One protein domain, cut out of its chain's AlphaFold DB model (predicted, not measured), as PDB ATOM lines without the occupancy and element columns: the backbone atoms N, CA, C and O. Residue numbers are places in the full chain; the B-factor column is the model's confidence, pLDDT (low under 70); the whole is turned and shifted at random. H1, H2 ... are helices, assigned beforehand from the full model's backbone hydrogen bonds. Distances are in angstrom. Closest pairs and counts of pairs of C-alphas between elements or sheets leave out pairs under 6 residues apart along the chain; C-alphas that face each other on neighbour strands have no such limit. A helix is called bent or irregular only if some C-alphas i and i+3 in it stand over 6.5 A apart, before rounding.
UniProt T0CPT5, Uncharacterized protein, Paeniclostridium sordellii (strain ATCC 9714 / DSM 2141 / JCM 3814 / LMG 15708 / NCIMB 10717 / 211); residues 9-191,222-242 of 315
ATOM      1  N   SER A   9     238.642 282.072 184.304       64.75
ATOM      2  CA  SER A   9     238.522 283.384 184.943       64.75
ATOM      3  C   SER A   9     237.569 283.297 186.144       64.75
ATOM      4  O   SER A   9     237.962 283.675 187.251       64.75
ATOM      5  N   THR A  10     236.379 282.702 185.998       70.62
ATOM      6  CA  THR A  10     235.459 282.473 187.132       70.62
ATOM      7  C   THR A  10     236.030 281.504 188.173       70.62
ATOM      8  O   THR A  10     235.854 281.727 189.370       70.62
ATOM      9  N   LEU A  11     236.792 280.478 187.766       74.38
ATOM     10  CA  LEU A  11     237.489 279.591 188.712       74.38
ATOM     11  C   LEU A  11     238.589 280.333 189.489       74.38
ATOM     12  O   LEU A  11     238.689 280.184 190.708       74.38
ATOM     13  N   ALA A  12     239.335 281.224 188.831       75.44
ATOM     14  CA  ALA A  12     240.268 282.116 189.511       75.44
ATOM     15  C   ALA A  12     239.536 283.063 190.492       75.44
ATOM     16  O   ALA A  12     240.036 283.298 191.592       75.44
ATOM     17  N   SER A  13     238.319 283.527 190.175       77.19
ATOM     18  CA  SER A  13     237.456 284.277 191.114       77.19
ATOM     19  C   SER A  13     236.923 283.439 192.283       77.19
ATOM     20  O   SER A  13     236.663 283.988 193.347       77.19
ATOM     21  N   LEU A  14     236.837 282.111 192.169       78.50
ATOM     22  CA  LEU A  14     236.635 281.241 193.338       78.50
ATOM     23  C   LEU A  14     237.894 281.139 194.223       78.50
ATOM     24  O   LEU A  14     237.834 280.608 195.331       78.50
ATOM     25  N   GLY A  15     239.039 281.651 193.759       74.00
ATOM     26  CA  GLY A  15     240.351 281.402 194.356       74.00
ATOM     27  C   GLY A  15     240.880 279.993 194.068       74.00
ATOM     28  O   GLY A  15     241.775 279.535 194.774       74.00
ATOM     29  N   ILE A  16     240.328 279.299 193.067       78.19
ATOM     30  CA  ILE A  16     240.758 277.961 192.658       78.19
ATOM     31  C   ILE A  16     241.866 278.119 191.613       78.19
ATOM     32  O   ILE A  16     241.615 278.534 190.483       78.19
ATOM     33  N   THR A  17     243.098 277.805 192.011       69.69
ATOM     34  CA  THR A  17     244.317 278.017 191.208       69.69
ATOM     35  C   THR A  17     245.034 276.721 190.818       69.69
ATOM     36  O   THR A  17     245.702 276.691 189.789       69.69
ATOM     37  N   ASP A  18     244.849 275.637 191.579       68.88
ATOM     38  CA  ASP A  18     245.422 274.306 191.322       68.88
ATOM     39  C   ASP A  18     244.307 273.258 191.139       68.88
ATOM     40  O   ASP A  18     244.067 272.394 191.983       68.88
ATOM     41  N   ALA A  19     243.542 273.393 190.049       65.50
ATOM     42  CA  ALA A  19     242.524 272.422 189.655       65.50
ATOM     43  C   ALA A  19     242.365 272.358 188.130       65.50
ATOM     44  O   ALA A  19     242.192 273.379 187.467       65.50
ATOM     45  N   ASN A  20     242.339 271.142 187.578       60.47
ATOM     46  CA  ASN A  20     241.926 270.902 186.198       60.47
ATOM     47  C   ASN A  20     240.441 270.508 186.180       60.47
ATOM     48  O   ASN A  20     240.072 269.455 186.703       60.47
ATOM     49  N   CYS A  21     239.590 271.363 185.611       61.16
ATOM     50  CA  CYS A  21     238.144 271.186 185.629       61.16
ATOM     51  C   CYS A  21     237.626 270.594 184.309       61.16
ATOM     52  O   CYS A  21     237.589 271.273 183.285       61.16
ATOM     53  N   VAL A  22     237.160 269.343 184.352       59.69
ATOM     54  CA  VAL A  22     236.463 268.690 183.232       59.69
ATOM     55  C   VAL A  22     235.034 268.374 183.663       59.69
ATOM     56  O   VAL A  22     234.788 267.381 184.345       59.69
ATOM     57  N   ILE A  23     234.078 269.221 183.271       56.50
ATOM     58  CA  ILE A  23     232.654 268.975 183.527       56.50
ATOM     59  C   ILE A  23     232.102 268.076 182.420       56.50
ATOM     60  O   ILE A  23     232.206 268.398 181.237       56.50
ATOM     61  N   ALA A  24     231.480 266.965 182.810       56.19
ATOM     62  CA  ALA A  24     230.763 266.068 181.916       56.19
ATOM     63  C   ALA A  24     229.338 265.858 182.439       56.19
ATOM     64  O   ALA A  24     229.145 265.588 183.623       56.19
ATOM     65  N   ALA A  25     228.347 265.960 181.555       52.28
ATOM     66  CA  ALA A  25     226.942 265.729 181.869       52.28
ATOM     67  C   ALA A  25     226.309 264.812 180.811       52.28
ATOM     68  O   ALA A  25     226.699 264.834 179.644       52.28
ATOM     69  N   ASN A  26     225.336 263.996 181.220       49.28
ATOM     70  CA  ASN A  26     224.572 263.104 180.337       49.28
ATOM     71  C   ASN A  26     223.246 263.720 179.846       49.28
ATOM     72  O   ASN A  26     222.471 263.053 179.164       49.28
ATOM     73  N   PHE A  27     222.994 264.982 180.192       47.78
ATOM     74  CA  PHE A  27     221.924 265.847 179.698       47.78
ATOM     75  C   PHE A  27     222.429 267.307 179.714       47.78
ATOM     76  O   PHE A  27     223.390 267.589 180.437       47.78
ATOM     77  N   PRO A  28     221.822 268.240 178.955       49.91
ATOM     78  CA  PRO A  28     222.258 269.635 178.951       49.91
ATOM     79  C   PRO A  28     222.133 270.287 180.333       49.91
ATOM     80  O   PRO A  28     221.090 270.178 180.978       49.91
ATOM     81  N   VAL A  29     223.177 270.991 180.781       52.78
ATOM     82  CA  VAL A  29     223.169 271.749 182.044       52.78
ATOM     83  C   VAL A  29     223.380 273.238 181.788       52.78
ATOM     84  O   VAL A  29     224.028 273.639 180.827       52.78
ATOM     85  N   SER A  30     222.818 274.070 182.661       54.69
ATOM     86  CA  SER A  30     223.014 275.520 182.644       54.69
ATOM     87  C   SER A  30     224.460 275.891 182.977       54.69
ATOM     88  O   SER A  30     225.089 275.220 183.790       54.69
ATOM     89  N   GLY A  31     224.977 277.006 182.444       60.31
ATOM     90  CA  GLY A  31     226.308 277.512 182.822       60.31
ATOM     91  C   GLY A  31     226.442 277.741 184.337       60.31
ATOM     92  O   GLY A  31     227.410 277.309 184.954       60.31
ATOM     93  N   THR A  32     225.409 278.309 184.965       62.84
ATOM     94  CA  THR A  32     225.326 278.492 186.425       62.84
ATOM     95  C   THR A  32     225.230 277.164 187.186       62.84
ATOM     96  O   THR A  32     225.793 277.032 188.272       62.84
ATOM     97  N   GLY A  33     224.539 276.160 186.632       63.75
ATOM     98  CA  GLY A  33     224.438 274.820 187.217       63.75
ATOM     99  C   GLY A  33     225.744 274.036 187.106       63.75
ATOM    100  O   GLY A  33     226.136 273.367 188.058       63.75
ATOM    101  N   ALA A  34     226.460 274.191 185.991       68.62
ATOM    102  CA  ALA A  34     227.807 273.679 185.793       68.62
ATOM    103  C   ALA A  34     228.781 274.311 186.803       68.62
ATOM    104  O   ALA A  34     229.434 273.580 187.542       68.62
ATOM    105  N   LEU A  35     228.796 275.646 186.930       70.62
ATOM    106  CA  LEU A  35     229.609 276.362 187.924       70.62
ATOM    107  C   LEU A  35     229.281 275.925 189.366       70.62
ATOM    108  O   LEU A  35     230.190 275.619 190.134       70.62
ATOM    109  N   THR A  36     227.994 275.798 189.711       69.44
ATOM    110  CA  THR A  36     227.544 275.268 191.016       69.44
ATOM    111  C   THR A  36     228.017 273.825 191.241       69.44
ATOM    112  O   THR A  36     228.389 273.457 192.354       69.44
ATOM    113  N   GLY A  37     228.030 273.004 190.187       70.19
ATOM    114  CA  GLY A  37     228.571 271.645 190.213       70.19
ATOM    115  C   GLY A  37     230.075 271.615 190.492       70.19
ATOM    116  O   GLY A  37     230.516 270.806 191.302       70.19
ATOM    117  N   VAL A  38     230.851 272.526 189.892       75.38
ATOM    118  CA  VAL A  38     232.297 272.653 190.151       75.38
ATOM    119  C   VAL A  38     232.576 273.141 191.565       75.38
ATOM    120  O   VAL A  38     233.444 272.573 192.222       75.38
ATOM    121  N   MET A  39     231.828 274.141 192.052       75.56
ATOM    122  CA  MET A  39     231.929 274.606 193.441       75.56
ATOM    123  C   MET A  39     231.777 273.423 194.406       75.56
ATOM    124  O   MET A  39     232.693 273.152 195.175       75.56
ATOM    125  N   LYS A  40     230.682 272.654 194.291       75.75
ATOM    126  CA  LYS A  40     230.425 271.492 195.157       75.75
ATOM    127  C   LYS A  40     231.480 270.399 195.005       75.75
ATOM    128  O   LYS A  40     232.054 269.977 196.000       75.75
ATOM    129  N   ALA A  41     231.818 270.005 193.776       74.38
ATOM    130  CA  ALA A  41     232.839 268.985 193.535       74.38
ATOM    131  C   ALA A  41     234.211 269.368 194.124       74.38
ATOM    132  O   ALA A  41     234.933 268.501 194.613       74.38
ATOM    133  N   TYR A  42     234.566 270.657 194.126       78.19
ATOM    134  CA  TYR A  42     235.780 271.158 194.772       78.19
ATOM    135  C   TYR A  42     235.667 271.168 196.307       78.19
ATOM    136  O   TYR A  42     236.609 270.759 196.993       78.19
ATOM    137  N   GLU A  43     234.520 271.572 196.861       76.94
ATOM    138  CA  GLU A  43     234.245 271.519 198.305       76.94
ATOM    139  C   GLU A  43     234.309 270.068 198.839       76.94
ATOM    140  O   GLU A  43     234.994 269.799 199.831       76.94
ATOM    141  N   ASP A  44     233.711 269.109 198.123       76.31
ATOM    142  CA  ASP A  44     233.677 267.672 198.447       76.31
ATOM    143  C   ASP A  44     235.038 266.965 198.258       76.31
ATOM    144  O   ASP A  44     235.405 266.046 199.012       76.31
ATOM    145  N   ALA A  45     235.814 267.382 197.250       76.44
ATOM    146  CA  ALA A  45     237.156 266.861 196.995       76.44
ATOM    147  C   ALA A  45     238.175 267.364 198.028       76.44
ATOM    148  O   ALA A  45     238.980 266.574 198.527       76.44
ATOM    149  N   THR A  46     238.127 268.654 198.380       80.44
ATOM    150  CA  THR A  46     239.053 269.267 199.349       80.44
ATOM    151  C   THR A  46     238.629 269.089 200.808       80.44
ATOM    152  O   THR A  46     239.463 269.239 201.705       80.44
ATOM    153  N   GLY A  47     237.355 268.767 201.063       79.25
ATOM    154  CA  GLY A  47     236.775 268.687 202.404       79.25
ATOM    155  C   GLY A  47     236.666 270.050 203.099       79.25
ATOM    156  O   GLY A  47     236.730 270.113 204.329       79.25
ATOM    157  N   LYS A  48     236.573 271.141 202.329       78.56
ATOM    158  CA  LYS A  48     236.541 272.527 202.818       78.56
ATOM    159  C   LYS A  48     235.504 273.333 202.032       78.56
ATOM    160  O   LYS A  48     235.530 273.259 200.808       78.56
ATOM    161  N   PRO A  49     234.654 274.145 202.683       77.12
ATOM    162  CA  PRO A  49     233.802 275.084 201.965       77.12
ATOM    163  C   PRO A  49     234.653 276.136 201.239       77.12
ATOM    164  O   PRO A  49     235.688 276.577 201.749       77.12
ATOM    165  N   LEU A  50     234.190 276.557 200.066       79.44
ATOM    166  CA  LEU A  50     234.666 277.749 199.376       79.44
ATOM    167  C   LEU A  50     234.151 278.992 200.107       79.44
ATOM    168  O   LEU A  50     233.080 278.977 200.713       79.44
ATOM    169  N   ASP A  51     234.899 280.087 200.018       82.31
ATOM    170  CA  ASP A  51     234.474 281.364 200.585       82.31
ATOM    171  C   ASP A  51     233.189 281.867 199.893       82.31
ATOM    172  O   ASP A  51     233.118 281.943 198.665       82.31
ATOM    173  N   GLU A  52     232.162 282.200 200.681       80.94
ATOM    174  CA  GLU A  52     230.847 282.607 200.161       80.94
ATOM    175  C   GLU A  52     230.907 283.905 199.337       80.94
ATOM    176  O   GLU A  52     230.157 284.053 198.374       80.94
ATOM    177  N   LYS A  53     231.834 284.825 199.643       81.44
ATOM    178  CA  LYS A  53     232.045 286.050 198.854       81.44
ATOM    179  C   LYS A  53     232.754 285.762 197.542       81.44
ATOM    180  O   LYS A  53     232.387 286.340 196.524       81.44
ATOM    181  N   LYS A  54     233.713 284.835 197.522       85.88
ATOM    182  CA  LYS A  54     234.305 284.346 196.267       85.88
ATOM    183  C   LYS A  54     233.274 283.595 195.412       85.88
ATOM    184  O   LYS A  54     233.244 283.797 194.199       85.88
ATOM    185  N   LYS A  55     232.353 282.833 196.022       82.00
ATOM    186  CA  LYS A  55     231.201 282.222 195.324       82.00
ATOM    187  C   LYS A  55     230.215 283.261 194.767       82.00
ATOM    188  O   LYS A  55     229.802 283.118 193.615       82.00
ATOM    189  N   GLU A  56     229.890 284.322 195.513       80.69
ATOM    190  CA  GLU A  56     229.103 285.464 195.011       80.69
ATOM    191  C   GLU A  56     229.797 286.112 193.799       80.69
ATOM    192  O   GLU A  56     229.204 286.203 192.726       80.69
ATOM    193  N   ILE A  57     231.075 286.480 193.939       86.88
ATOM    194  CA  ILE A  57     231.862 287.189 192.916       86.88
ATOM    195  C   ILE A  57     232.019 286.371 191.630       86.88
ATOM    196  O   ILE A  57     231.804 286.909 190.548       86.88
ATOM    197  N   ALA A  58     232.348 285.079 191.714       81.31
ATOM    198  CA  ALA A  58     232.462 284.219 190.530       81.31
ATOM    199  C   ALA A  58     231.117 284.040 189.798       81.31
ATOM    200  O   ALA A  58     231.079 283.888 188.578       81.31
ATOM    201  N   THR A  59     230.006 284.086 190.536       73.94
ATOM    202  CA  THR A  59     228.656 284.005 189.963       73.94
ATOM    203  C   THR A  59     228.221 285.343 189.352       73.94
ATOM    204  O   THR A  59     227.578 285.363 188.306       73.94
ATOM    205  N   GLU A  60     228.588 286.470 189.967       81.44
ATOM    206  CA  GLU A  60     228.334 287.817 189.442       81.44
ATOM    207  C   GLU A  60     229.165 288.090 188.187       81.44
ATOM    208  O   GLU A  60     228.647 288.640 187.221       81.44
ATOM    209  N   GLU A  61     230.417 287.630 188.155       85.12
ATOM    210  CA  GLU A  61     231.255 287.643 186.958       85.12
ATOM    211  C   GLU A  61     230.607 286.883 185.800       85.12
ATOM    212  O   GLU A  61     230.579 287.405 184.688       85.12
ATOM    213  N   LEU A  62     230.059 285.689 186.044       76.56
ATOM    214  CA  LEU A  62     229.385 284.905 185.006       76.56
ATOM    215  C   LEU A  62     228.190 285.667 184.402       76.56
ATOM    216  O   LEU A  62     227.992 285.629 183.187       76.56
ATOM    217  N   VAL A  63     227.426 286.390 185.230       78.81
ATOM    218  CA  VAL A  63     226.315 287.245 184.777       78.81
ATOM    219  C   VAL A  63     226.834 288.467 184.016       78.81
ATOM    220  O   VAL A  63     226.450 288.659 182.870       78.81
ATOM    221  N   VAL A  64     227.757 289.248 184.587       84.94
ATOM    222  CA  VAL A  64     228.296 290.477 183.964       84.94
ATOM    223  C   VAL A  64     229.042 290.181 182.656       84.94
ATOM    224  O   VAL A  64     228.958 290.962 181.713       84.94
ATOM    225  N   THR A  65     229.730 289.040 182.555       81.81
ATOM    226  CA  THR A  65     230.386 288.594 181.312       81.81
ATOM    227  C   THR A  65     229.355 288.152 180.271       81.81
ATOM    228  O   THR A  65     229.515 288.452 179.088       81.81
ATOM    229  N   GLY A  66     228.272 287.488 180.693       72.94
ATOM    230  CA  GLY A  66     227.140 287.161 179.822       72.94
ATOM    231  C   GLY A  66     226.414 288.406 179.304       72.94
ATOM    232  O   GLY A  66     226.162 288.507 178.105       72.94
ATOM    233  N   ASP A  67     226.155 289.376 180.185       76.44
ATOM    234  CA  ASP A  67     225.480 290.643 179.883       76.44
ATOM    235  C   ASP A  67     226.320 291.571 179.003       76.44
ATOM    236  O   ASP A  67     225.806 292.125 178.035       76.44
ATOM    237  N   LEU A  68     227.628 291.681 179.252       80.88
ATOM    238  CA  LEU A  68     228.545 292.344 178.320       80.88
ATOM    239  C   LEU A  68     228.555 291.631 176.958       80.88
ATOM    240  O   LEU A  68     228.574 292.282 175.913       80.88
ATOM    241  N   GLY A  69     228.490 290.296 176.964       76.00
ATOM    242  CA  GLY A  69     228.375 289.482 175.758       76.00
ATOM    243  C   GLY A  69     227.217 289.902 174.850       76.00
ATOM    244  O   GLY A  69     227.414 289.884 173.634       76.00
ATOM    245  N   GLN A  70     226.073 290.320 175.421       70.19
ATOM    246  CA  GLN A  70     224.846 290.708 174.693       70.19
ATOM    247  C   GLN A  70     225.087 291.780 173.624       70.19
ATOM    248  O   GLN A  70     224.504 291.705 172.542       70.19
ATOM    249  N   ASP A  71     226.018 292.704 173.875       77.06
ATOM    250  CA  ASP A  71     226.342 293.792 172.947       77.06
ATOM    251  C   ASP A  71     227.663 293.600 172.181       77.06
ATOM    252  O   ASP A  71     227.833 294.197 171.116       77.06
ATOM    253  N   VAL A  72     228.616 292.800 172.693       74.94
ATOM    254  CA  VAL A  72     230.012 292.799 172.186       74.94
ATOM    255  C   VAL A  72     230.543 291.447 171.695       74.94
ATOM    256  O   VAL A  72     231.631 291.403 171.119       74.94
ATOM    257  N   GLY A  73     229.804 290.351 171.894       67.94
ATOM    258  CA  GLY A  73     230.249 288.995 171.550       67.94
ATOM    259  C   GLY A  73     231.036 288.293 172.669       67.94
ATOM    260  O   GLY A  73     231.744 288.930 173.452       67.94
ATOM    261  N   LYS A  74     230.914 286.956 172.748       70.00
ATOM    262  CA  LYS A  74     231.406 286.134 173.872       70.00
ATOM    263  C   LYS A  74     232.878 286.368 174.172       70.00
ATOM    264  O   LYS A  74     233.227 286.747 175.283       70.00
ATOM    265  N   ASP A  75     233.737 286.096 173.195       68.44
ATOM    266  CA  ASP A  75     235.169 285.992 173.456       68.44
ATOM    267  C   ASP A  75     235.771 287.376 173.747       68.44
ATOM    268  O   ASP A  75     236.629 287.494 174.619       68.44
ATOM    269  N   LYS A  76     235.211 288.447 173.164       77.00
ATOM    270  CA  LYS A  76     235.490 289.826 173.590       77.00
ATOM    271  C   LYS A  76     235.054 290.098 175.025       77.00
ATOM    272  O   LYS A  76     235.845 290.655 175.776       77.00
ATOM    273  N   ALA A  77     233.842 289.715 175.426       82.50
ATOM    274  CA  ALA A  77     233.379 289.917 176.798       82.50
ATOM    275  C   ALA A  77     234.263 289.166 177.811       82.50
ATOM    276  O   ALA A  77     234.743 289.772 178.769       82.50
ATOM    277  N   THR A  78     234.564 287.888 177.557       78.88
ATOM    278  CA  THR A  78     235.484 287.084 178.377       78.88
ATOM    279  C   THR A  78     236.882 287.711 178.439       78.88
ATOM    280  O   THR A  78     237.436 287.840 179.529       78.88
ATOM    281  N   GLY A  79     237.435 288.157 177.306       79.38
ATOM    282  CA  GLY A  79     238.734 288.836 177.245       79.38
ATOM    283  C   GLY A  79     238.770 290.145 178.029       79.38
ATOM    284  O   GLY A  79     239.649 290.338 178.862       79.38
ATOM    285  N   ILE A  80     237.776 291.015 177.824       88.25
ATOM    286  CA  ILE A  80     237.638 292.299 178.523       88.25
ATOM    287  C   ILE A  80     237.587 292.085 180.041       88.25
ATOM    288  O   ILE A  80     238.373 292.691 180.770       88.25
ATOM    289  N   ILE A  81     236.707 291.206 180.530       90.81
ATOM    290  CA  ILE A  81     236.544 290.964 181.970       90.81
ATOM    291  C   ILE A  81     237.805 290.327 182.573       90.81
ATOM    292  O   ILE A  81     238.277 290.786 183.619       90.81
ATOM    293  N   ASN A  82     238.401 289.337 181.901       87.00
ATOM    294  CA  ASN A  82     239.626 288.685 182.360       87.00
ATOM    295  C   ASN A  82     240.836 289.635 182.363       87.00
ATOM    296  O   ASN A  82     241.594 289.647 183.332       87.00
ATOM    297  N   ASP A  83     241.015 290.472 181.338       86.50
ATOM    298  CA  ASP A  83     242.146 291.404 181.247       86.50
ATOM    299  C   ASP A  83     242.014 292.574 182.240       86.50
ATOM    300  O   ASP A  83     243.008 292.966 182.862       86.50
ATOM    301  N   ILE A  84     240.799 293.103 182.459       93.44
ATOM    302  CA  ILE A  84     240.543 294.116 183.501       93.44
ATOM    303  C   ILE A  84     240.833 293.518 184.879       93.44
ATOM    304  O   ILE A  84     241.614 294.097 185.636       93.44
ATOM    305  N   LYS A  85     240.287 292.330 185.187       92.88
ATOM    306  CA  LYS A  85     240.586 291.604 186.433       92.88
ATOM    307  C   LYS A  85     242.089 291.398 186.602       92.88
ATOM    308  O   LYS A  85     242.630 291.661 187.674       92.88
ATOM    309  N   THR A  86     242.762 290.952 185.544       88.50
ATOM    310  CA  THR A  86     244.205 290.704 185.534       88.50
ATOM    311  C   THR A  86     244.971 291.958 185.931       88.50
ATOM    312  O   THR A  86     245.839 291.868 186.793       88.50
ATOM    313  N   GLN A  87     244.638 293.131 185.380       88.75
ATOM    314  CA  GLN A  87     245.277 294.385 185.787       88.75
ATOM    315  C   GLN A  87     244.920 294.797 187.222       88.75
ATOM    316  O   GLN A  87     245.824 295.114 187.993       88.75
ATOM    317  N   VAL A  88     243.641 294.736 187.608       91.62
ATOM    318  CA  VAL A  88     243.162 295.118 188.950       91.62
ATOM    319  C   VAL A  88     243.845 294.298 190.051       91.62
ATOM    320  O   VAL A  88     244.370 294.875 191.003       91.62
ATOM    321  N   ILE A  89     243.922 292.971 189.900       89.44
ATOM    322  CA  ILE A  89     244.576 292.080 190.874       89.44
ATOM    323  C   ILE A  89     246.104 292.257 190.843       89.44
ATOM    324  O   ILE A  89     246.733 292.384 191.892       89.44
ATOM    325  N   LYS A  90     246.723 292.319 189.654       88.19
ATOM    326  CA  LYS A  90     248.184 292.472 189.490       88.19
ATOM    327  C   LYS A  90     248.730 293.771 190.083       88.19
ATOM    328  O   LYS A  90     249.831 293.772 190.631       88.19
ATOM    329  N   ASN A  91     247.969 294.856 189.960       88.56
ATOM    330  CA  ASN A  91     248.336 296.184 190.446       88.56
ATOM    331  C   ASN A  91     247.822 296.456 191.876       88.56
ATOM    332  O   ASN A  91     248.159 297.490 192.449       88.56
ATOM    333  N   ASN A  92     247.027 295.542 192.452       87.94
ATOM    334  CA  ASN A  92     246.304 295.710 193.719       87.94
ATOM    335  C   ASN A  92     245.435 296.990 193.759       87.94
ATOM    336  O   ASN A  92     245.405 297.736 194.742       87.94
ATOM    337  N   THR A  93     244.755 297.283 192.649       86.00
ATOM    338  CA  THR A  93     243.999 298.525 192.460       86.00
ATOM    339  C   THR A  93     242.638 298.446 193.154       86.00
ATOM    340  O   THR A  93     241.732 297.780 192.666       86.00
ATOM    341  N   SER A  94     242.473 299.165 194.269       86.88
ATOM    342  CA  SER A  94     241.186 299.313 194.985       86.88
ATOM    343  C   SER A  94     240.590 300.728 194.932       86.88
ATOM    344  O   SER A  94     239.620 301.021 195.628       86.88
ATOM    345  N   ASP A  95     241.173 301.615 194.128       90.94
ATOM    346  CA  ASP A  95     240.665 302.965 193.878       90.94
ATOM    347  C   ASP A  95     239.716 302.966 192.671       90.94
ATOM    348  O   ASP A  95     240.045 302.419 191.619       90.94
ATOM    349  N   THR A  96     238.540 303.582 192.812       89.88
ATOM    350  CA  THR A  96     237.480 303.520 191.792       89.88
ATOM    351  C   THR A  96     237.847 304.255 190.508       89.88
ATOM    352  O   THR A  96     237.513 303.778 189.428       89.88
ATOM    353  N   VAL A  97     238.592 305.363 190.595       91.31
ATOM    354  CA  VAL A  97     239.040 306.111 189.409       91.31
ATOM    355  C   VAL A  97     240.027 305.269 188.600       91.31
ATOM    356  O   VAL A  97     239.827 305.070 187.407       91.31
ATOM    357  N   GLN A  98     241.026 304.669 189.255       92.12
ATOM    358  CA  GLN A  98     241.964 303.759 188.590       92.12
ATOM    359  C   GLN A  98     241.294 302.482 188.050       92.12
ATOM    360  O   GLN A  98     241.719 301.973 187.011       92.12
ATOM    361  N   ILE A  99     240.245 301.961 188.700       93.50
ATOM    362  CA  ILE A  99     239.429 300.864 188.146       93.50
ATOM    363  C   ILE A  99     238.712 301.334 186.870       93.50
ATOM    364  O   ILE A  99     238.820 300.664 185.844       93.50
ATOM    365  N   ALA A 100     238.048 302.493 186.889       92.75
ATOM    366  CA  ALA A 100     237.365 303.054 185.720       92.75
ATOM    367  C   ALA A 100     238.327 303.326 184.546       92.75
ATOM    368  O   ALA A 100     238.023 302.961 183.409       92.75
ATOM    369  N   ASP A 101     239.516 303.872 184.816       92.75
ATOM    370  CA  ASP A 101     240.580 304.048 183.822       92.75
ATOM    371  C   ASP A 101     241.082 302.703 183.276       92.75
ATOM    372  O   ASP A 101     241.307 302.565 182.073       92.75
ATOM    373  N   THR A 102     241.221 301.677 184.121       92.12
ATOM    374  CA  THR A 102     241.607 300.321 183.687       92.12
ATOM    375  C   THR A 102     240.551 299.708 182.762       92.12
ATOM    376  O   THR A 102     240.907 299.142 181.727       92.12
ATOM    377  N   ILE A 103     239.264 299.877 183.090       94.31
ATOM    378  CA  ILE A 103     238.133 299.452 182.253       94.31
ATOM    379  C   ILE A 103     238.211 300.141 180.885       94.31
ATOM    380  O   ILE A 103     238.299 299.453 179.870       94.31
ATOM    381  N   ASN A 104     238.271 301.479 180.862       90.56
ATOM    382  CA  ASN A 104     238.358 302.280 179.635       90.56
ATOM    383  C   ASN A 104     239.540 301.855 178.747       90.56
ATOM    384  O   ASN A 104     239.399 301.703 177.533       90.56
ATOM    385  N   ASN A 105     240.721 301.659 179.341       86.62
ATOM    386  CA  ASN A 105     241.924 301.283 178.603       86.62
ATOM    387  C   ASN A 105     241.819 299.880 177.983       86.62
ATOM    388  O   ASN A 105     242.250 299.695 176.846       86.62
ATOM    389  N   ILE A 106     241.226 298.901 178.678       88.94
ATOM    390  CA  ILE A 106     241.011 297.567 178.102       88.94
ATOM    391  C   ILE A 106     239.936 297.589 177.012       88.94
ATOM    392  O   ILE A 106     240.184 297.073 175.924       88.94
ATOM    393  N   THR A 107     238.765 298.189 177.246       88.56
ATOM    394  CA  THR A 107     237.660 298.126 176.269       88.56
ATOM    395  C   THR A 107     238.035 298.798 174.948       88.56
ATOM    396  O   THR A 107     237.722 298.268 173.881       88.56
ATOM    397  N   ASN A 108     238.817 299.883 175.000       84.50
ATOM    398  CA  ASN A 108     239.386 300.529 173.816       84.50
ATOM    399  C   ASN A 108     240.269 299.584 172.975       84.50
ATOM    400  O   ASN A 108     240.154 299.596 171.748       84.50
ATOM    401  N   ASN A 109     241.087 298.724 173.603       82.75
ATOM    402  CA  ASN A 109     241.920 297.739 172.892       82.75
ATOM    403  C   ASN A 109     241.060 296.720 172.124       82.75
ATOM    404  O   ASN A 109     241.336 296.424 170.964       82.75
ATOM    405  N   TYR A 110     239.973 296.239 172.739       82.12
ATOM    406  CA  TYR A 110     238.990 295.341 172.109       82.12
ATOM    407  C   TYR A 110     238.057 296.054 171.104       82.12
ATOM    408  O   TYR A 110     237.178 295.419 170.508       82.12
ATOM    409  N   ASN A 111     238.254 297.362 170.894       81.75
ATOM    410  CA  ASN A 111     237.423 298.254 170.084       81.75
ATOM    411  C   ASN A 111     235.941 298.245 170.516       81.75
ATOM    412  O   ASN A 111     235.037 298.203 169.683       81.75
ATOM    413  N   VAL A 112     235.710 298.273 171.834       85.94
ATOM    414  CA  VAL A 112     234.398 298.257 172.496       85.94
ATOM    415  C   VAL A 112     234.156 299.567 173.250       85.94
ATOM    416  O   VAL A 112     234.974 299.988 174.069       85.94
ATOM    417  N   THR A 113     232.980 300.156 173.033       87.94
ATOM    418  CA  THR A 113     232.436 301.256 173.843       87.94
ATOM    419  C   THR A 113     231.357 300.692 174.761       87.94
ATOM    420  O   THR A 113     230.360 300.168 174.269       87.94
ATOM    421  N   LEU A 114     231.537 300.799 176.078       89.62
ATOM    422  CA  LEU A 114     230.530 300.367 177.051       89.62
ATOM    423  C   LEU A 114     229.385 301.378 177.173       89.62
ATOM    424  O   LEU A 114     229.591 302.588 177.049       89.62
ATOM    425  N   SER A 115     228.195 300.894 177.523       91.69
ATOM    426  CA  SER A 115     227.158 301.750 178.101       91.69
ATOM    427  C   SER A 115     227.535 302.194 179.530       91.69
ATOM    428  O   SER A 115     228.291 301.498 180.219       91.69
ATOM    429  N   PRO A 116     226.974 303.311 180.043       92.81
ATOM    430  CA  PRO A 116     227.203 303.744 181.425       92.81
ATOM    431  C   PRO A 116     226.762 302.716 182.480       92.81
ATOM    432  O   PRO A 116     227.278 302.718 183.598       92.81
ATOM    433  N   GLU A 117     225.815 301.838 182.141       91.69
ATOM    434  CA  GLU A 117     225.370 300.756 183.018       91.69
ATOM    435  C   GLU A 117     226.374 299.597 183.034       91.69
ATOM    436  O   GLU A 117     226.807 299.204 184.115       91.69
ATOM    437  N   GLN A 118     226.840 299.132 181.870       92.50
ATOM    438  CA  GLN A 118     227.891 298.107 181.773       92.50
ATOM    439  C   GLN A 118     229.186 298.550 182.457       92.50
ATOM    440  O   GLN A 118     229.762 297.794 183.235       92.50
ATOM    441  N   GLN A 119     229.629 299.792 182.230       94.69
ATOM    442  CA  GLN A 119     230.826 300.318 182.890       94.69
ATOM    443  C   GLN A 119     230.688 300.275 184.414       94.69
ATOM    444  O   GLN A 119     231.598 299.811 185.098       94.69
ATOM    445  N   LYS A 120     229.524 300.667 184.943       94.56
ATOM    446  CA  LYS A 120     229.226 300.617 186.375       94.56
ATOM    447  C   LYS A 120     229.095 299.183 186.907       94.56
ATOM    448  O   LYS A 120     229.510 298.922 188.034       94.56
ATOM    449  N   GLN A 121     228.525 298.246 186.151       94.06
ATOM    450  CA  GLN A 121     228.462 296.828 186.535       94.06
ATOM    451  C   GLN A 121     229.875 296.240 186.675       94.06
ATOM    452  O   GLN A 121     230.198 295.652 187.708       94.06
ATOM    453  N   ILE A 122     230.738 296.481 185.685       95.94
ATOM    454  CA  ILE A 122     232.129 296.014 185.682       95.94
ATOM    455  C   ILE A 122     232.937 296.705 186.790       95.94
ATOM    456  O   ILE A 122     233.669 296.032 187.509       95.94
ATOM    457  N   GLU A 123     232.766 298.012 187.009       95.81
ATOM    458  CA  GLU A 123     233.405 298.737 188.120       95.81
ATOM    459  C   GLU A 123     233.030 298.135 189.485       95.81
ATOM    460  O   GLU A 123     233.912 297.876 190.301       95.81
ATOM    461  N   ASN A 124     231.746 297.836 189.720       95.00
ATOM    462  CA  ASN A 124     231.290 297.204 190.964       95.00
ATOM    463  C   ASN A 124     231.869 295.794 191.153       95.00
ATOM    464  O   ASN A 124     232.324 295.471 192.253       95.00
ATOM    465  N   LEU A 125     231.890 294.974 190.096       94.69
ATOM    466  CA  LEU A 125     232.494 293.640 190.111       94.69
ATOM    467  C   LEU A 125     233.993 293.717 190.438       94.69
ATOM    468  O   LEU A 125     234.475 293.033 191.341       94.69
ATOM    469  N   MET A 126     234.731 294.605 189.771       95.56
ATOM    470  CA  MET A 126     236.169 294.784 189.998       95.56
ATOM    471  C   MET A 126     236.471 295.350 191.391       95.56
ATOM    472  O   MET A 126     237.424 294.917 192.032       95.56
ATOM    473  N   LEU A 127     235.614 296.230 191.917       93.19
ATOM    474  CA  LEU A 127     235.694 296.756 193.283       93.19
ATOM    475  C   LEU A 127     235.284 295.725 194.357       93.19
ATOM    476  O   LEU A 127     235.629 295.883 195.531       93.19
ATOM    477  N   LYS A 128     234.539 294.670 194.008       92.38
ATOM    478  CA  LYS A 128     234.340 293.492 194.873       92.38
ATOM    479  C   LYS A 128     235.547 292.557 194.815       92.38
ATOM    480  O   LYS A 128     235.984 292.083 195.865       92.38
ATOM    481  N   ILE A 129     236.105 292.341 193.622       90.94
ATOM    482  CA  ILE A 129     237.313 291.539 193.385       90.94
ATOM    483  C   ILE A 129     238.515 292.121 194.142       90.94
ATOM    484  O   ILE A 129     239.165 291.391 194.885       90.94
ATOM    485  N   SER A 130     238.771 293.428 194.037       90.75
ATOM    486  CA  SER A 130     239.936 294.090 194.651       90.75
ATOM    487  C   SER A 130     239.945 294.055 196.187       90.75
ATOM    488  O   SER A 130     240.973 294.308 196.807       90.75
ATOM    489  N   LYS A 131     238.798 293.750 196.810       91.69
ATOM    490  CA  LYS A 131     238.636 293.620 198.267       91.69
ATOM    491  C   LYS A 131     238.905 292.207 198.789       91.69
ATOM    492  O   LYS A 131     238.883 292.021 200.004       91.69
ATOM    493  N   GLN A 132     239.112 291.222 197.913       89.94
ATOM    494  CA  GLN A 132     239.470 289.866 198.326       89.94
ATOM    495  C   GLN A 132     240.987 289.691 198.332       89.94
ATOM    496  O   GLN A 132     241.692 290.248 197.494       89.94
ATOM    497  N   ASP A 133     241.477 288.836 199.226       87.06
ATOM    498  CA  ASP A 133     242.866 288.387 199.188       87.06
ATOM    499  C   ASP A 133     243.042 287.406 198.009       87.06
ATOM    500  O   ASP A 133     242.589 286.252 198.049       87.06
ATOM    501  N   TYR A 134     243.601 287.914 196.909       86.06
ATOM    502  CA  TYR A 134     243.858 287.204 195.653       86.06
ATOM    503  C   TYR A 134     245.351 287.269 195.324       86.06
ATOM    504  O   TYR A 134     245.884 288.330 194.991       86.06
ATOM    505  N   ASN A 135     246.039 286.126 195.357       85.56
ATOM    506  CA  ASN A 135     247.446 286.081 194.982       85.56
ATOM    507  C   ASN A 135     247.603 286.046 193.455       85.56
ATOM    508  O   ASN A 135     247.486 284.987 192.832       85.56
ATOM    509  N   TYR A 136     247.966 287.187 192.857       85.06
ATOM    510  CA  TYR A 136     248.267 287.272 191.424       85.06
ATOM    511  C   TYR A 136     249.249 286.189 190.949       85.06
ATOM    512  O   TYR A 136     249.088 285.688 189.846       85.06
ATOM    513  N   LYS A 137     250.243 285.775 191.754       86.31
ATOM    514  CA  LYS A 137     251.208 284.739 191.336       86.31
ATOM    515  C   LYS A 137     250.579 283.363 191.136       86.31
ATOM    516  O   LYS A 137     251.054 282.626 190.284       86.31
ATOM    517  N   GLU A 138     249.564 283.024 191.924       83.50
ATOM    518  CA  GLU A 138     248.862 281.738 191.845       83.50
ATOM    519  C   GLU A 138     247.778 281.777 190.759       83.50
ATOM    520  O   GLU A 138     247.538 280.786 190.083       83.50
ATOM    521  N   MET A 139     247.156 282.940 190.545       81.94
ATOM    522  CA  MET A 139     246.115 283.130 189.529       81.94
ATOM    523  C   MET A 139     246.669 283.423 188.128       81.94
ATOM    524  O   MET A 139     245.957 283.223 187.147       81.94
ATOM    525  N   LYS A 140     247.918 283.899 188.014       81.44
ATOM    526  CA  LYS A 140     248.542 284.363 186.763       81.44
ATOM    527  C   LYS A 140     248.336 283.390 185.608       81.44
ATOM    528  O   LYS A 140     247.907 283.815 184.543       81.44
ATOM    529  N   ASP A 141     248.660 282.117 185.805       77.12
ATOM    530  CA  ASP A 141     248.705 281.156 184.702       77.12
ATOM    531  C   ASP A 141     247.287 280.758 184.243       77.12
ATOM    532  O   ASP A 141     247.067 280.546 183.052       77.12
ATOM    533  N   ALA A 142     246.296 280.785 185.146       73.88
ATOM    534  CA  ALA A 142     244.878 280.666 184.797       73.88
ATOM    535  C   ALA A 142     244.383 281.880 183.988       73.88
ATOM    536  O   ALA A 142     243.767 281.712 182.936       73.88
ATOM    537  N   LEU A 143     244.702 283.096 184.445       78.38
ATOM    538  CA  LEU A 143     244.318 284.353 183.792       78.38
ATOM    539  C   LEU A 143     244.966 284.501 182.404       78.38
ATOM    540  O   LEU A 143     244.284 284.810 181.430       78.38
ATOM    541  N   GLU A 144     246.268 284.228 182.286       76.56
ATOM    542  CA  GLU A 144     246.987 284.257 181.007       76.56
ATOM    543  C   GLU A 144     246.502 283.148 180.058       76.56
ATOM    544  O   GLU A 144     246.437 283.376 178.852       76.56
ATOM    545  N   SER A 145     246.089 281.976 180.561       67.69
ATOM    546  CA  SER A 145     245.473 280.932 179.728       67.69
ATOM    547  C   SER A 145     244.149 281.388 179.097       67.69
ATOM    548  O   SER A 145     243.888 281.053 177.938       67.69
ATOM    549  N   VAL A 146     243.332 282.167 179.819       68.38
ATOM    550  CA  VAL A 146     242.091 282.752 179.279       68.38
ATOM    551  C   VAL A 146     242.417 283.806 178.224       68.38
ATOM    552  O   VAL A 146     241.924 283.693 177.102       68.38
ATOM    553  N   SER A 147     243.294 284.773 178.527       68.81
ATOM    554  CA  SER A 147     243.692 285.804 177.555       68.81
ATOM    555  C   SER A 147     244.303 285.190 176.291       68.81
ATOM    556  O   SER A 147     243.994 285.646 175.192       68.81
ATOM    557  N   ASN A 148     245.127 284.143 176.404       67.06
ATOM    558  CA  ASN A 148     245.705 283.457 175.244       67.06
ATOM    559  C   ASN A 148     244.623 282.785 174.383       67.06
ATOM    560  O   ASN A 148     244.559 283.057 173.187       67.06
ATOM    561  N   THR A 149     243.731 281.992 174.989       63.75
ATOM    562  CA  THR A 149     242.637 281.320 174.260       63.75
ATOM    563  C   THR A 149     241.730 282.321 173.548       63.75
ATOM    564  O   THR A 149     241.433 282.152 172.367       63.75
ATOM    565  N   VAL A 150     241.327 283.393 174.238       67.19
ATOM    566  CA  VAL A 150     240.514 284.466 173.646       67.19
ATOM    567  C   VAL A 150     241.243 285.111 172.467       67.19
ATOM    568  O   VAL A 150     240.659 285.262 171.397       67.19
ATOM    569  N   ASN A 151     242.524 285.455 172.622       63.94
ATOM    570  CA  ASN A 151     243.299 286.050 171.534       63.94
ATOM    571  C   ASN A 151     243.448 285.105 170.332       63.94
ATOM    572  O   ASN A 151     243.486 285.587 169.204       63.94
ATOM    573  N   ASP A 152     243.548 283.791 170.536       66.12
ATOM    574  CA  ASP A 152     243.632 282.824 169.437       66.12
ATOM    575  C   ASP A 152     242.276 282.625 168.735       66.12
ATOM    576  O   ASP A 152     242.229 282.704 167.509       66.12
ATOM    577  N   HIS A 153     241.165 282.527 169.477       60.44
ATOM    578  CA  HIS A 153     239.812 282.522 168.899       60.44
ATOM    579  C   HIS A 153     239.533 283.776 168.052       60.44
ATOM    580  O   HIS A 153     239.049 283.672 166.926       60.44
ATOM    581  N   LEU A 154     239.874 284.968 168.559       65.06
ATOM    582  CA  LEU A 154     239.689 286.223 167.821       65.06
ATOM    583  C   LEU A 154     240.502 286.218 166.509       65.06
ATOM    584  O   LEU A 154     239.956 286.528 165.451       65.06
ATOM    585  N   LYS A 155     241.762 285.756 166.527       65.31
ATOM    586  CA  LYS A 155     242.574 285.599 165.300       65.31
ATOM    587  C   LYS A 155     241.943 284.629 164.297       65.31
ATOM    588  O   LYS A 155     241.989 284.907 163.099       65.31
ATOM    589  N   GLU A 156     241.369 283.512 164.752       64.75
ATOM    590  CA  GLU A 156     240.697 282.532 163.882       64.75
ATOM    591  C   GLU A 156     239.437 283.101 163.215       64.75
ATOM    592  O   GLU A 156     239.172 282.804 162.050       64.75
ATOM    593  N   LEU A 157     238.720 284.001 163.895       60.69
ATOM    594  CA  LEU A 157     237.616 284.789 163.326       60.69
ATOM    595  C   LEU A 157     238.090 285.891 162.349       60.69
ATOM    596  O   LEU A 157     237.272 286.588 161.751       60.69
ATOM    597  N   GLY A 158     239.405 286.058 162.161       57.72
ATOM    598  CA  GLY A 158     240.021 287.142 161.385       57.72
ATOM    599  C   GLY A 158     240.140 288.465 162.153       57.72
ATOM    600  O   GLY A 158     240.649 289.456 161.619       57.72
ATOM    601  N   GLU A 159     239.709 288.488 163.413       56.50
ATOM    602  CA  GLU A 159     239.664 289.662 164.272       56.50
ATOM    603  C   GLU A 159     241.044 289.944 164.867       56.50
ATOM    604  O   GLU A 159     241.483 289.348 165.851       56.50
ATOM    605  N   ASN A 160     241.743 290.911 164.277       55.25
ATOM    606  CA  ASN A 160     242.906 291.490 164.932       55.25
ATOM    607  C   ASN A 160     242.415 292.509 165.960       55.25
ATOM    608  O   ASN A 160     241.804 293.515 165.598       55.25
ATOM    609  N   VAL A 161     242.742 292.280 167.232       55.28
ATOM    610  CA  VAL A 161     242.748 293.338 168.251       55.28
ATOM    611  C   VAL A 161     243.575 294.495 167.669       55.28
ATOM    612  O   VAL A 161     244.737 294.282 167.310       55.28
ATOM    613  N   ASN A 162     242.973 295.685 167.531       51.25
ATOM    614  CA  ASN A 162     243.389 296.794 166.647       51.25
ATOM    615  C   ASN A 162     242.953 296.724 165.158       51.25
ATOM    616  O   ASN A 162     243.767 297.005 164.275       51.25
ATOM    617  N   ASN A 163     241.671 296.473 164.852       37.16
ATOM    618  CA  ASN A 163     241.005 297.177 163.740       37.16
ATOM    619  C   ASN A 163     239.466 297.107 163.781       37.16
ATOM    620  O   ASN A 163     238.868 296.076 164.085       37.16
ATOM    621  N   SER A 164     238.814 298.211 163.408       48.03
ATOM    622  CA  SER A 164     237.356 298.365 163.464       48.03
ATOM    623  C   SER A 164     236.624 297.558 162.384       48.03
ATOM    624  O   SER A 164     236.658 297.924 161.210       48.03
ATOM    625  N   GLY A 165     235.900 296.508 162.782       49.50
ATOM    626  CA  GLY A 165     235.049 295.726 161.868       49.50
ATOM    627  C   GLY A 165     234.153 294.678 162.538       49.50
ATOM    628  O   GLY A 165     233.769 293.713 161.891       49.50
ATOM    629  N   ILE A 166     233.877 294.819 163.840       48.84
ATOM    630  CA  ILE A 166     233.345 293.735 164.684       48.84
ATOM    631  C   ILE A 166     232.141 294.241 165.485       48.84
ATOM    632  O   ILE A 166     232.249 294.539 166.674       48.84
ATOM    633  N   LEU A 167     231.009 294.390 164.797       47.75
ATOM    634  CA  LEU A 167     229.689 294.695 165.376       47.75
ATOM    635  C   LEU A 167     228.551 293.999 164.603       47.75
ATOM    636  O   LEU A 167     227.524 293.654 165.185       47.75
ATOM    637  N   ASP A 168     228.734 293.742 163.304       45.62
ATOM    638  CA  ASP A 168     227.670 293.238 162.424       45.62
ATOM    639  C   ASP A 168     227.270 291.769 162.683       45.62
ATOM    640  O   ASP A 168     226.158 291.365 162.345       45.62
ATOM    641  N   THR A 169     228.127 290.978 163.338       44.78
ATOM    642  CA  THR A 169     227.888 289.547 163.628       44.78
ATOM    643  C   THR A 169     227.123 289.302 164.941       44.78
ATOM    644  O   THR A 169     226.588 288.214 165.144       44.78
ATOM    645  N   VAL A 170     227.026 290.292 165.840       47.12
ATOM    646  CA  VAL A 170     226.540 290.089 167.227       47.12
ATOM    647  C   VAL A 170     225.067 289.652 167.285       47.12
ATOM    648  O   VAL A 170     224.702 288.756 168.045       47.12
ATOM    649  N   LYS A 171     224.210 290.244 166.444       39.78
ATOM    650  CA  LYS A 171     222.742 290.108 166.545       39.78
ATOM    651  C   LYS A 171     222.206 288.696 166.291       39.78
ATOM    652  O   LYS A 171     221.119 288.389 166.755       39.78
ATOM    653  N   GLY A 172     222.948 287.846 165.579       46.66
ATOM    654  CA  GLY A 172     222.534 286.466 165.293       46.66
ATOM    655  C   GLY A 172     222.855 285.455 166.401       46.66
ATOM    656  O   GLY A 172     222.457 284.298 166.292       46.66
ATOM    657  N   TRP A 173     223.592 285.854 167.444       41.41
ATOM    658  CA  TRP A 173     224.053 284.932 168.490       41.41
ATOM    659  C   TRP A 173     223.089 284.836 169.690       41.41
ATOM    660  O   TRP A 173     223.014 283.780 170.317       41.41
ATOM    661  N   PHE A 174     222.290 285.870 169.978       38.41
ATOM    662  CA  PHE A 174     221.479 285.933 171.208       38.41
ATOM    663  C   PHE A 174     220.158 285.166 171.170       38.41
ATOM    664  O   PHE A 174     219.837 284.489 172.148       38.41
ATOM    665  N   ASP A 175     219.501 285.098 170.010       48.16
ATOM    666  CA  ASP A 175     218.481 284.070 169.725       48.16
ATOM    667  C   ASP A 175     219.049 282.642 169.906       48.16
ATOM    668  O   ASP A 175     218.324 281.663 170.072       48.16
ATOM    669  N   GLY A 176     220.379 282.526 169.874       42.38
ATOM    670  CA  GLY A 176     221.144 281.302 169.978       42.38
ATOM    671  C   GLY A 176     221.775 281.017 171.340       42.38
ATOM    672  O   GLY A 176     222.552 280.074 171.374       42.38
ATOM    673  N   ILE A 177     221.487 281.706 172.458       40.53
ATOM    674  CA  ILE A 177     222.029 281.256 173.768       40.53
ATOM    675  C   ILE A 177     221.447 279.898 174.187       40.53
ATOM    676  O   ILE A 177     222.197 279.028 174.646       40.53
ATOM    677  N   GLY A 178     220.153 279.678 173.922       44.94
ATOM    678  CA  GLY A 178     219.523 278.360 174.006       44.94
ATOM    679  C   GLY A 178     220.319 277.311 173.227       44.94
ATOM    680  O   GLY A 178     220.705 276.285 173.784       44.94
ATOM    681  N   ASN A 179     220.675 277.619 171.976       42.03
ATOM    682  CA  ASN A 179     221.480 276.742 171.123       42.03
ATOM    683  C   ASN A 179     222.971 276.699 171.491       42.03
ATOM    684  O   ASN A 179     223.615 275.702 171.208       42.03
ATOM    685  N   TRP A 180     223.553 277.717 172.123       40.38
ATOM    686  CA  TRP A 180     224.961 277.714 172.520       40.38
ATOM    687  C   TRP A 180     225.161 276.782 173.708       40.38
ATOM    688  O   TRP A 180     226.009 275.896 173.637       40.38
ATOM    689  N   VAL A 181     224.315 276.873 174.739       40.16
ATOM    690  CA  VAL A 181     224.280 275.851 175.795       40.16
ATOM    691  C   VAL A 181     223.809 274.508 175.228       40.16
ATOM    692  O   VAL A 181     224.416 273.489 175.538       40.16
ATOM    693  N   SER A 182     222.823 274.463 174.329       39.12
ATOM    694  CA  SER A 182     222.392 273.191 173.727       39.12
ATOM    695  C   SER A 182     223.370 272.590 172.702       39.12
ATOM    696  O   SER A 182     223.151 271.445 172.331       39.12
ATOM    697  N   ASN A 183     224.433 273.287 172.283       39.41
ATOM    698  CA  ASN A 183     225.508 272.760 171.421       39.41
ATOM    699  C   ASN A 183     226.797 272.484 172.213       39.41
ATOM    700  O   ASN A 183     227.519 271.531 171.928       39.41
ATOM    701  N   LEU A 184     227.079 273.296 173.236       37.66
ATOM    702  CA  LEU A 184     228.167 273.075 174.190       37.66
ATOM    703  C   LEU A 184     227.861 271.853 175.073       37.66
ATOM    704  O   LEU A 184     228.715 270.992 175.259       37.66
ATOM    705  N   PHE A 185     226.621 271.743 175.558       40.69
ATOM    706  CA  PHE A 185     226.136 270.662 176.424       40.69
ATOM    707  C   PHE A 185     225.178 269.674 175.718       40.69
ATOM    708  O   PHE A 185     224.657 268.766 176.367       40.69
ATOM    709  N   GLY A 186     224.954 269.810 174.406       41.22
ATOM    710  CA  GLY A 186     224.190 268.864 173.581       41.22
ATOM    711  C   GLY A 186     224.884 268.617 172.238       41.22
ATOM    712  O   GLY A 186     225.006 269.495 171.396       41.22
ATOM    713  N   GLY A 187     225.407 267.409 172.036       44.97
ATOM    714  CA  GLY A 187     226.264 267.127 170.882       44.97
ATOM    715  C   GLY A 187     225.492 266.750 169.620       44.97
ATOM    716  O   GLY A 187     225.345 265.556 169.361       44.97
ATOM    717  N   ASP A 188     225.088 267.721 168.795       38.94
ATOM    718  CA  ASP A 188     224.438 267.435 167.505       38.94
ATOM    719  C   ASP A 188     225.423 267.207 166.334       38.94
ATOM    720  O   ASP A 188     225.493 267.919 165.336       38.94
ATOM    721  N   ASN A 189     226.175 266.111 166.472       49.91
ATOM    722  CA  ASN A 189     226.569 265.224 165.373       49.91
ATOM    723  C   ASN A 189     227.351 265.805 164.166       49.91
ATOM    724  O   ASN A 189     226.817 265.883 163.054       49.91
ATOM    725  N   LYS A 190     228.685 265.915 164.308       40.25
ATOM    726  CA  LYS A 190     229.627 264.965 163.653       40.25
ATOM    727  C   LYS A 190     231.086 265.101 164.117       40.25
ATOM    728  O   LYS A 190     231.665 266.173 164.052       40.25
ATOM    729  N   ASP A 191     231.636 263.953 164.514       44.53
ATOM    730  CA  ASP A 191     233.060 263.578 164.579       44.53
ATOM    731  C   ASP A 191     234.096 264.620 165.051       44.53
ATOM    732  O   ASP A 191     234.737 265.278 164.237       44.53
ATOM    733  N   ASN A 222     221.721 281.668 204.291       51.06
ATOM    734  CA  ASN A 222     222.021 283.039 204.700       51.06
ATOM    735  C   ASN A 222     221.151 284.045 203.924       51.06
ATOM    736  O   ASN A 222     221.174 284.078 202.692       51.06
ATOM    737  N   GLU A 223     220.424 284.895 204.650       53.50
ATOM    738  CA  GLU A 223     219.369 285.774 204.115       53.50
ATOM    739  C   GLU A 223     219.899 286.838 203.128       53.50
ATOM    740  O   GLU A 223     219.168 287.289 202.247       53.50
ATOM    741  N   GLU A 224     221.184 287.204 203.211       44.75
ATOM    742  CA  GLU A 224     221.837 288.104 202.243       44.75
ATOM    743  C   GLU A 224     222.128 287.424 200.888       44.75
ATOM    744  O   GLU A 224     222.179 288.087 199.851       44.75
ATOM    745  N   VAL A 225     222.313 286.100 200.883       49.50
ATOM    746  CA  VAL A 225     222.856 285.330 199.749       49.50
ATOM    747  C   VAL A 225     221.739 284.814 198.834       49.50
ATOM    748  O   VAL A 225     221.849 284.889 197.607       49.50
ATOM    749  N   GLU A 226     220.614 284.378 199.409       56.88
ATOM    750  CA  GLU A 226     219.441 283.893 198.661       56.88
ATOM    751  C   GLU A 226     218.902 284.938 197.667       56.88
ATOM    752  O   GLU A 226     218.567 284.612 196.524       56.88
ATOM    753  N   GLY A 227     218.875 286.215 198.063       58.53
ATOM    754  CA  GLY A 227     218.413 287.320 197.219       58.53
ATOM    755  C   GLY A 227     219.324 287.623 196.023       58.53
ATOM    756  O   GLY A 227     218.854 288.156 195.016       58.53
ATOM    757  N   PHE A 228     220.611 287.269 196.095       55.84
ATOM    758  CA  PHE A 228     221.534 287.350 194.964       55.84
ATOM    759  C   PHE A 228     221.360 286.149 194.025       55.84
ATOM    760  O   PHE A 228     221.093 286.349 192.840       55.84
ATOM    761  N   PHE A 229     221.384 284.914 194.540       57.50
ATOM    762  CA  PHE A 229     221.162 283.720 193.710       57.50
ATOM    763  C   PHE A 229     219.784 283.719 193.031       57.50
ATOM    764  O   PHE A 229     219.668 283.280 191.889       57.50
ATOM    765  N   THR A 230     218.759 284.302 193.661       65.44
ATOM    766  CA  THR A 230     217.443 284.519 193.034       65.44
ATOM    767  C   THR A 230     217.525 285.447 191.815       65.44
ATOM    768  O   THR A 230     216.868 285.187 190.810       65.44
ATOM    769  N   LYS A 231     218.355 286.502 191.839       64.69
ATOM    770  CA  LYS A 231     218.571 287.370 190.663       64.69
ATOM    771  C   LYS A 231     219.290 286.624 189.546       64.69
ATOM    772  O   LYS A 231     218.846 286.703 188.409       64.69
ATOM    773  N   VAL A 232     220.339 285.869 189.874       58.03
ATOM    774  CA  VAL A 232     221.090 285.038 188.912       58.03
ATOM    775  C   VAL A 232     220.171 283.993 188.268       58.03
ATOM    776  O   VAL A 232     220.208 283.795 187.058       58.03
ATOM    777  N   TRP A 233     219.298 283.359 189.055       61.16
ATOM    778  CA  TRP A 233     218.314 282.396 188.560       61.16
ATOM    779  C   TRP A 233     217.228 283.046 187.691       61.16
ATOM    780  O   TRP A 233     216.864 282.504 186.647       61.16
ATOM    781  N   ASN A 234     216.728 284.222 188.075       64.75
ATOM    782  CA  ASN A 234     215.744 284.968 187.285       64.75
ATOM    783  C   ASN A 234     216.343 285.491 185.968       64.75
ATOM    784  O   ASN A 234     215.695 285.402 184.930       64.75
ATOM    785  N   TRP A 235     217.591 285.970 185.991       66.12
ATOM    786  CA  TRP A 235     218.375 286.301 184.798       66.12
ATOM    787  C   TRP A 235     218.521 285.079 183.890       66.12
ATOM    788  O   TRP A 235     218.120 285.126 182.731       66.12
ATOM    789  N   PHE A 236     218.985 283.950 184.439       57.41
ATOM    790  CA  PHE A 236     219.165 282.713 183.684       57.41
ATOM    791  C   PHE A 236     217.846 282.227 183.066       57.41
ATOM    792  O   PHE A 236     217.783 281.931 181.879       57.41
ATOM    793  N   THR A 237     216.758 282.176 183.835       59.78
ATOM    794  CA  THR A 237     215.454 281.765 183.292       59.78
ATOM    795  C   THR A 237     214.912 282.753 182.260       59.78
ATOM    796  O   THR A 237     214.344 282.306 181.270       59.78
ATOM    797  N   GLY A 238     215.140 284.063 182.398       63.56
ATOM    798  CA  GLY A 238     214.818 285.037 181.349       63.56
ATOM    799  C   GLY A 238     215.606 284.806 180.053       63.56
ATOM    800  O   GLY A 238     215.043 284.885 178.966       63.56
ATOM    801  N   LEU A 239     216.883 284.442 180.180       55.38
ATOM    802  CA  LEU A 239     217.803 284.174 179.075       55.38
ATOM    803  C   LEU A 239     217.455 282.890 178.289       55.38
ATOM    804  O   LEU A 239     217.747 282.798 177.100       55.38
ATOM    805  N   PHE A 240     216.813 281.911 178.941       55.22
ATOM    806  CA  PHE A 240     216.453 280.612 178.347       55.22
ATOM    807  C   PHE A 240     214.953 280.418 178.057       55.22
ATOM    808  O   PHE A 240     214.611 279.547 177.262       55.22
ATOM    809  N   ASN A 241     214.061 281.240 178.621       58.16
ATOM    810  CA  ASN A 241     212.611 281.176 178.371       58.16
ATOM    811  C   ASN A 241     212.149 282.026 177.166       58.16
ATOM    812  O   ASN A 241     210.951 282.280 177.019       58.16
ATOM    813  N   ASN A 242     213.062 282.458 176.291       45.59
ATOM    814  CA  ASN A 242     212.710 283.038 174.992       45.59
ATOM    815  C   ASN A 242     212.204 281.933 174.041       45.59
ATOM    816  O   ASN A 242     212.908 281.482 173.137       45.59
TER     817      ASN A 242
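What this domain is: This is residues 9 to 191 and 222 to 242 of the 315 residues of an uncharacterized protein of Paeniclostridium sordellii (strain ATCC 9714 / DSM 2141 / JCM 3814 / LMG 15708 / NCIMB 10717 / 211) (UniProt T0CPT5). One long helix, H3, runs through the middle of a pack of helices: H2, H6 and H9 pack round it at shallow tilts, and H4 crosses it more steeply. H5 covers H4 and H6, H7 packs along H4, the short H1 sits between H3 and H7, and H8 is set across the last residues of H9. The 204 printed residues hold nine named helices, H1 to H9 in chain order, and no named strand; the class is all helix. The whole is compact, with a radius of gyration of the C-alphas of 17.0 A and spans of 48 by 47 by 31 A.

How they stand to each other: H1, residues 9 to 13, touches the hub H3, residues 52 to 72; their closest C-alphas, of Thr 10 and Ala 58, are 4.9 A apart. H2, residues 31 to 46, forms a helical hairpin with H3 at a shallow tilt of 27 degrees, touching with residues 32 to 39 alone, closest at C-alphas 32 and 59, 7.3 A. H4, residues 74 to 91, touches H3 at a steep tilt of 46 degrees, closest at C-alphas 69 and 77, 5.1 A. H5, residues 96 to 109, makes a helical hairpin with H4, closest at C-alphas 84 and 103, 6.0 A. H6, residues 116 to 129, touches H3 at a shallow tilt of 26 degrees, opposite ways, closest at C-alphas 68 and 118, 6.8 A; it touches H5 at C-alphas 100 and 123, 6.3 A. H7, residues 136 to 156, touches H4 at a shallow tilt of 29 degrees, opposite ways, closest at C-alphas 90 and 136, 5.5 A, and is apart from H3. H8, residues 177 to 184, and H9, residues 223 to 240, touch about perpendicular, closest at C-alphas 178 and 240, 5.8 A. H9 touches H3 the same way at 27 degrees, a shallow tilt, closest at C-alphas 63 and 232, 7.0 A. Every O i to N i+4 pair is within hydrogen-bond range in H1, H2, H4, H6 and H8; in H3 16 of 17 are, in H5 9 of 10, in H7 15 of 17 and in H9 11 of 14.

Where its parts are: H1 begins at C-alpha 9, (238.522, 283.384, 184.943). H2 is 22.4 A long, H3 29.8 A, H4 25.7 A, H5 20.3 A and H6 19.9 A. H7, 29.0 A, is irregular, with C-alphas 138 and 141 7.2 A apart, and has a kink of 26 degrees near residue 143. H9, 26.4 A, ends at C-alpha 240, (216.453, 280.612, 178.347).

The domain as a whole: The C-alphas farthest apart, of Asp 95 and Lys 190, are 49.8 A apart. Residues 192 to 221 are not printed, and C-alphas 191 and 222 are 45.9 A apart across the cut. The links H1 to H2 and H7 to H8 are long. Mean pLDDT of the printed part is 71.1; 90 residues are under 70, among them 145 to 191 and 222 to 242.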